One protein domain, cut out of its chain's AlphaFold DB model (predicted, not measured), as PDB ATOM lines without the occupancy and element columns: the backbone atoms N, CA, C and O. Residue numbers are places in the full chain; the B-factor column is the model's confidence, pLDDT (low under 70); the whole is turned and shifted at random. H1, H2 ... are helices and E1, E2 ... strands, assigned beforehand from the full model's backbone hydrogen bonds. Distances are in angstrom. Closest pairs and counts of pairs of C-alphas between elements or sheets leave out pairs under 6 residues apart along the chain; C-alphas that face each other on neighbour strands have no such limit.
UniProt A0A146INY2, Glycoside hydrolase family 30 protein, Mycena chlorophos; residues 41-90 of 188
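What this domain is: This is residues 41 to 90 of the 188 residues of the protein "Glycoside hydrolase family 30 protein" of Mycena chlorophos (UniProt A0A146INY2). The chain runs round a flat frame: strand E1 leads to helices H1 and H2, which form a V, and a loop returns to strand E2 beside E1. The 50 printed residues hold E1, H1, H2 and E2 in that order, mostly helix, with the two strands parallel. The whole is only just compact, close to loose, with a radius of gyration of the C-alphas of 11.6 A and spans of 30 by 28 by 8 A.

Where its parts are: E1, residues 42 to 44, begins at C-alpha 42 (-5.831, 4.449, 30.400). H1, residues 47 to 59, is 18.1 A long, and H2, residues 61 to 72, 16.3 A. E2, residues 85 to 87, ends at C-alpha 87 (-8.080, 4.935, 38.179).

How they stand to each other: E1 and E2 are parallel at 15 degrees; N 87 and O 43 are 3.0 A apart, within hydrogen-bond range. E1, H1, H2 and E2 form a strand-helix-strand unit, parallel neighbour strands with helices between, its crossover right-handed. H1 and H2, a helical hairpin, touch with residues 53 to 57 and 63 to 65 alone, at a steep tilt of 43 degrees, opposite ways; the closest C-alphas, of Lys 57 and Tyr 64, are 5.1 A apart. In both helices every O i to N i+4 pair is within hydrogen-bond range. H1 and E2 are apart.

The domain as a whole: The C-alphas farthest apart, of Gly 77 and Ile 90, are 34.1 A apart. The link from H2 to E2, residues 73 to 84, is long. The printed part has no cut, and no printed residue is under 70 in pLDDT.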
ATOM      1  N   PHE A  41      -1.977   1.479  30.466       94.06
ATOM      2  CA  PHE A  41      -2.371   2.863  30.215       94.06
ATOM      3  C   PHE A  41      -3.894   2.973  30.212       94.06
ATOM      4  O   PHE A  41      -4.599   2.002  29.932       94.06
ATOM      5  N   GLY A  42      -4.406   4.165  30.505       94.50
ATOM      6  CA  GLY A  42      -5.831   4.449  30.400       94.50
ATOM      7  C   GLY A  42      -6.209   5.765  31.058       94.50
ATOM      8  O   GLY A  42      -5.503   6.760  30.900       94.50
ATOM      9  N   GLY A  43      -7.328   5.777  31.781       91.19
ATOM     10  CA  GLY A  43      -7.912   7.005  32.323       91.19
ATOM     11  C   GLY A  43      -8.639   6.819  33.652       91.19
ATOM     12  O   GLY A  43      -8.709   5.724  34.210       91.19
ATOM     13  N   SER A  44      -9.187   7.916  34.171       91.81
ATOM     14  CA  SER A  44      -9.941   7.907  35.425       91.81
ATOM     15  C   SER A  44     -11.429   7.650  35.178       91.81
ATOM     16  O   SER A  44     -12.059   8.392  34.424       91.81
ATOM     17  N   LEU A  45     -12.004   6.660  35.865       92.75
ATOM     18  CA  LEU A  45     -13.450   6.443  35.941       92.75
ATOM     19  C   LEU A  45     -13.968   7.092  37.229       92.75
ATOM     20  O   LEU A  45     -13.972   6.498  38.304       92.75
ATOM     21  N   THR A  46     -14.346   8.357  37.108       92.06
ATOM     22  CA  THR A  46     -14.973   9.164  38.163       92.06
ATOM     23  C   THR A  46     -16.489   8.980  38.178       92.06
ATOM     24  O   THR A  46     -17.074   8.575  37.167       92.06
ATOM     25  N   ASP A  47     -17.146   9.385  39.265       89.25
ATOM     26  CA  ASP A  47     -18.612   9.396  39.369       89.25
ATOM     27  C   ASP A  47     -19.276  10.141  38.205       89.25
ATOM     28  O   ASP A  47     -20.261   9.666  37.644       89.25
ATOM     29  N   SER A  48     -18.704  11.270  37.768       90.56
ATOM     30  CA  SER A  48     -19.207  12.021  36.614       90.56
ATOM     31  C   SER A  48     -19.122  11.206  35.323       90.56
ATOM     32  O   SER A  48     -20.104  11.125  34.586       90.56
ATOM     33  N   SER A  49     -17.987  10.549  35.061       92.56
ATOM     34  CA  SER A  49     -17.850   9.689  33.878       92.56
ATOM     35  C   SER A  49     -18.764   8.459  33.937       92.56
ATOM     36  O   SER A  49     -19.374   8.105  32.928       92.56
ATOM     37  N   ALA A  50     -18.944   7.859  35.118       93.44
ATOM     38  CA  ALA A  50     -19.868   6.749  35.325       93.44
ATOM     39  C   ALA A  50     -21.327   7.180  35.107       93.44
ATOM     40  O   ALA A  50     -22.091   6.465  34.456       93.44
ATOM     41  N   LEU A  51     -21.707   8.374  35.577       94.56
ATOM     42  CA  LEU A  51     -23.029   8.950  35.347       94.56
ATOM     43  C   LEU A  51     -23.277   9.189  33.856       94.56
ATOM     44  O   LEU A  51     -24.317   8.778  33.341       94.56
ATOM     45  N   THR A  52     -22.323   9.797  33.147       96.00
ATOM     46  CA  THR A  52     -22.433  10.017  31.697       96.00
ATOM     47  C   THR A  52     -22.576   8.697  30.939       96.00
ATOM     48  O   THR A  52     -23.451   8.574  30.081       96.00
ATOM     49  N   LEU A  53     -21.774   7.682  31.279       96.56
ATOM     50  CA  LEU A  53     -21.873   6.349  30.681       96.56
ATOM     51  C   LEU A  53     -23.219   5.675  30.989       96.56
ATOM     52  O   LEU A  53     -23.839   5.101  30.095       96.56
ATOM     53  N   SER A  54     -23.715   5.789  32.222       97.38
ATOM     54  CA  SER A  54     -25.019   5.253  32.631       97.38
ATOM     55  C   SER A  54     -26.177   5.907  31.866       97.38
ATOM     56  O   SER A  54     -27.037   5.218  31.311       97.38
ATOM     57  N   GLN A  55     -26.160   7.238  31.743       97.94
ATOM     58  CA  GLN A  55     -27.136   7.991  30.951       97.94
ATOM     59  C   GLN A  55     -27.074   7.619  29.466       97.94
ATOM     60  O   GLN A  55     -28.118   7.449  28.829       97.94
ATOM     61  N   LEU A  56     -25.868   7.446  28.912       97.75
ATOM     62  CA  LEU A  56     -25.693   6.978  27.540       97.75
ATOM     63  C   LEU A  56     -26.285   5.583  27.359       97.75
ATOM     64  O   LEU A  56     -27.008   5.372  26.393       97.75
ATOM     65  N   LYS A  57     -26.053   4.658  28.294       97.81
ATOM     66  CA  LYS A  57     -26.612   3.301  28.235       97.81
ATOM     67  C   LYS A  57     -28.138   3.305  28.228       97.81
ATOM     68  O   LYS A  57     -28.740   2.588  27.431       97.81
ATOM     69  N   ALA A  58     -28.753   4.128  29.078       97.94
ATOM     70  CA  ALA A  58     -30.206   4.268  29.144       97.94
ATOM     71  C   ALA A  58     -30.791   4.888  27.862       97.94
ATOM     72  O   ALA A  58     -31.842   4.461  27.394       97.94
ATOM     73  N   LYS A  59     -30.103   5.878  27.280       98.06
ATOM     74  CA  LYS A  59     -30.552   6.575  26.066       98.06
ATOM     75  C   LYS A  59     -30.298   5.771  24.787       98.06
ATOM     76  O   LYS A  59     -31.118   5.788  23.876       98.06
ATOM     77  N   ASN A  60     -29.137   5.131  24.691       97.56
ATOM     78  CA  ASN A  60     -28.693   4.342  23.550       97.56
ATOM     79  C   ASN A  60     -27.602   3.342  23.980       97.56
ATOM     80  O   ASN A  60     -26.403   3.635  23.964       97.56
ATOM     81  N   SER A  61     -28.039   2.127  24.307       97.75
ATOM     82  CA  SER A  61     -27.162   1.025  24.713       97.75
ATOM     83  C   SER A  61     -26.122   0.652  23.644       97.75
ATOM     84  O   SER A  61     -24.994   0.303  23.984       97.75
ATOM     85  N   ASN A  62     -26.445   0.786  22.351       98.19
ATOM     86  CA  ASN A  62     -25.499   0.469  21.275       98.19
ATOM     87  C   ASN A  62     -24.311   1.435  21.279       98.19
ATOM     88  O   ASN A  62     -23.166   1.003  21.180       98.19
ATOM     89  N   ASN A  63     -24.565   2.733  21.471       97.50
ATOM     90  CA  ASN A  63     -23.493   3.723  21.573       97.50
ATOM     91  C   ASN A  63     -22.654   3.526  22.839       97.50
ATOM     92  O   ASN A  63     -21.442   3.717  22.798       97.50
ATOM     93  N   TYR A  64     -23.277   3.133  23.953       97.94
ATOM     94  CA  TYR A  64     -22.548   2.780  25.172       97.94
ATOM     95  C   TYR A  64     -21.547   1.647  24.917       97.94
ATOM     96  O   TYR A  64     -20.370   1.786  25.250       97.94
ATOM     97  N   TRP A  65     -21.988   0.560  24.279       97.88
ATOM     98  CA  TRP A  65     -21.101  -0.557  23.961       97.88
ATOM     99  C   TRP A  65     -20.046  -0.184  22.922       97.88
ATOM    100  O   TRP A  65     -18.896  -0.551  23.107       97.88
ATOM    101  N   ALA A  66     -20.385   0.616  21.907       96.94
ATOM    102  CA  ALA A  66     -19.408   1.102  20.932       96.94
ATOM    103  C   ALA A  66     -18.278   1.913  21.593       96.94
ATOM    104  O   ALA A  66     -17.110   1.721  21.262       96.94
ATOM    105  N   VAL A  67     -18.606   2.777  22.562       96.00
ATOM    106  CA  VAL A  67     -17.602   3.529  23.331       96.00
ATOM    107  C   VAL A  67     -16.763   2.595  24.201       96.00
ATOM    108  O   VAL A  67     -15.544   2.733  24.216       96.00
ATOM    109  N   LEU A  68     -17.372   1.634  24.903       96.56
ATOM    110  CA  LEU A  68     -16.607   0.693  25.725       96.56
ATOM    111  C   LEU A  68     -15.687  -0.202  24.892       96.56
ATOM    112  O   LEU A  68     -14.542  -0.399  25.288       96.56
ATOM    113  N   THR A  69     -16.146  -0.698  23.744       96.38
ATOM    114  CA  THR A  69     -15.303  -1.453  22.810       96.38
ATOM    115  C   THR A  69     -14.154  -0.583  22.315       96.38
ATOM    116  O   THR A  69     -13.006  -0.993  22.410       96.38
ATOM    117  N   TYR A  70     -14.424   0.651  21.885       95.69
ATOM    118  CA  TYR A  70     -13.360   1.556  21.457       95.69
ATOM    119  C   TYR A  70     -12.344   1.850  22.571       95.69
ATOM    120  O   TYR A  70     -11.153   1.955  22.298       95.69
ATOM    121  N   LEU A  71     -12.782   1.988  23.825       95.88
ATOM    122  CA  LEU A  71     -11.878   2.274  24.938       95.88
ATOM    123  C   LEU A  71     -11.056   1.055  25.362       95.88
ATOM    124  O   LEU A  71      -9.875   1.222  25.637       95.88
ATOM    125  N   PHE A  72     -11.653  -0.137  25.429       96.25
ATOM    126  CA  PHE A  72     -11.077  -1.294  26.132       96.25
ATOM    127  C   PHE A  72     -10.749  -2.501  25.245       96.25
ATOM    128  O   PHE A  72     -10.222  -3.485  25.760       96.25
ATOM    129  N   ASP A  73     -11.039  -2.470  23.941       95.62
ATOM    130  CA  ASP A  73     -10.558  -3.519  23.040       95.62
ATOM    131  C   ASP A  73      -9.039  -3.387  22.867       95.62
ATOM    132  O   ASP A  73      -8.534  -2.398  22.335       95.62
ATOM    133  N   VAL A  74      -8.314  -4.376  23.388       93.38
ATOM    134  CA  VAL A  74      -6.845  -4.457  23.367       93.38
ATOM    135  C   VAL A  74      -6.322  -5.274  22.184       93.38
ATOM    136  O   VAL A  74      -5.121  -5.531  22.101       93.38
ATOM    137  N   THR A  75      -7.205  -5.726  21.291       93.81
ATOM    138  CA  THR A  75      -6.827  -6.525  20.125       93.81
ATOM    139  C   THR A  75      -6.015  -5.676  19.148       93.81
ATOM    140  O   THR A  75      -6.422  -4.575  18.772       93.81
ATOM    141  N   ASP A  76      -4.866  -6.196  18.715       86.69
ATOM    142  CA  ASP A  76      -4.027  -5.510  17.734       86.69
ATOM    143  C   ASP A  76      -4.800  -5.264  16.427       86.69
ATOM    144  O   ASP A  76      -5.543  -6.122  15.946       86.69
ATOM    145  N   GLY A  77      -4.670  -4.059  15.875       83.75
ATOM    146  CA  GLY A  77      -5.404  -3.638  14.680       83.75
ATOM    147  C   GLY A  77      -6.908  -3.370  14.862       83.75
ATOM    148  O   GLY A  77      -7.559  -3.007  13.883       83.75
ATOM    149  N   ALA A  78      -7.476  -3.458  16.075       86.88
ATOM    150  CA  ALA A  78      -8.908  -3.197  16.315       86.88
ATOM    151  C   ALA A  78      -9.341  -1.731  16.118       86.88
ATOM    152  O   ALA A  78     -10.529  -1.419  16.190       86.88
ATOM    153  N   ASN A  79      -8.389  -0.823  15.869       87.25
ATOM    154  CA  ASN A  79      -8.623   0.621  15.793       87.25
ATOM    155  C   ASN A  79      -9.308   1.166  17.067       87.25
ATOM    156  O   ASN A  79     -10.242   1.967  17.011       87.25
ATOM    157  N   ALA A  80      -8.832   0.695  18.219       91.62
ATOM    158  CA  ALA A  80      -9.297   1.034  19.557       91.62
ATOM    159  C   ALA A  80      -8.173   1.696  20.374       91.62
ATOM    160  O   ALA A  80      -6.996   1.620  20.019       91.62
ATOM    161  N   ALA A  81      -8.532   2.361  21.472       92.44
ATOM    162  CA  ALA A  81      -7.583   2.999  22.382       92.44
ATOM    163  C   ALA A  81      -6.817   1.991  23.261       92.44
ATOM    164  O   ALA A  81      -5.747   2.331  23.764       92.44
ATOM    165  N   GLY A  82      -7.353   0.780  23.463       94.31
ATOM    166  CA  GLY A  82      -6.667  -0.305  24.172       94.31
ATOM    167  C   GLY A  82      -6.351  -0.012  25.642       94.31
ATOM    168  O   GLY A  82      -5.272  -0.362  26.127       94.31
ATOM    169  N   PHE A  83      -7.259   0.646  26.369       95.62
ATOM    170  CA  PHE A  83      -7.084   0.903  27.798       95.62
ATOM    171  C   PHE A  83      -6.961  -0.410  28.572       95.62
ATOM    172  O   PHE A  83      -7.811  -1.292  28.496       95.62
ATOM    173  N   SER A  84      -5.905  -0.493  29.373       94.75
ATOM    174  CA  SER A  84      -5.561  -1.635  30.229       94.75
ATOM    175  C   SER A  84      -5.511  -1.255  31.710       94.75
ATOM    176  O   SER A  84      -5.299  -2.112  32.565       94.75
ATOM    177  N   TYR A  85      -5.719   0.026  32.030       93.94
ATOM    178  CA  TYR A  85      -5.645   0.545  33.388       93.94
ATOM    179  C   TYR A  85      -6.719   1.614  33.634       93.94
ATOM    180  O   TYR A  85      -6.908   2.517  32.822       93.94
ATOM    181  N   VAL A  86      -7.408   1.542  34.777       94.12
ATOM    182  CA  VAL A  86      -8.403   2.542  35.197       94.12
ATOM    183  C   VAL A  86      -8.102   3.017  36.613       94.12
ATOM    184  O   VAL A  86      -7.852   2.205  37.502       94.12
ATOM    185  N   ARG A  87      -8.157   4.333  36.838       92.69
ATOM    186  CA  ARG A  87      -8.080   4.935  38.179       92.69
ATOM    187  C   ARG A  87      -9.481   5.288  38.672       92.69
ATOM    188  O   ARG A  87     -10.217   5.989  37.983       92.69
ATOM    189  N   VAL A  88      -9.837   4.839  39.870       92.00
ATOM    190  CA  VAL A  88     -11.131   5.139  40.498       92.00
ATOM    191  C   VAL A  88     -10.873   5.897  41.799       92.00
ATOM    192  O   VAL A  88     -10.138   5.385  42.643       92.00
ATOM    193  N   PRO A  89     -11.432   7.106  41.982       87.88
ATOM    194  CA  PRO A  89     -11.384   7.785  43.269       87.88
ATOM    195  C   PRO A  89     -12.110   6.958  44.333       87.88
ATOM    196  O   PRO A  89     -13.248   6.538  44.132       87.88
ATOM    197  N   ILE A  90     -11.469   6.746  45.480       84.88
ATOM    198  CA  ILE A  90     -12.140   6.206  46.661       84.88
ATOM    199  C   ILE A  90     -12.691   7.411  47.419       84.88
ATOM    200  O   ILE A  90     -11.943   8.333  47.743       84.88
TER     201      ILE A  90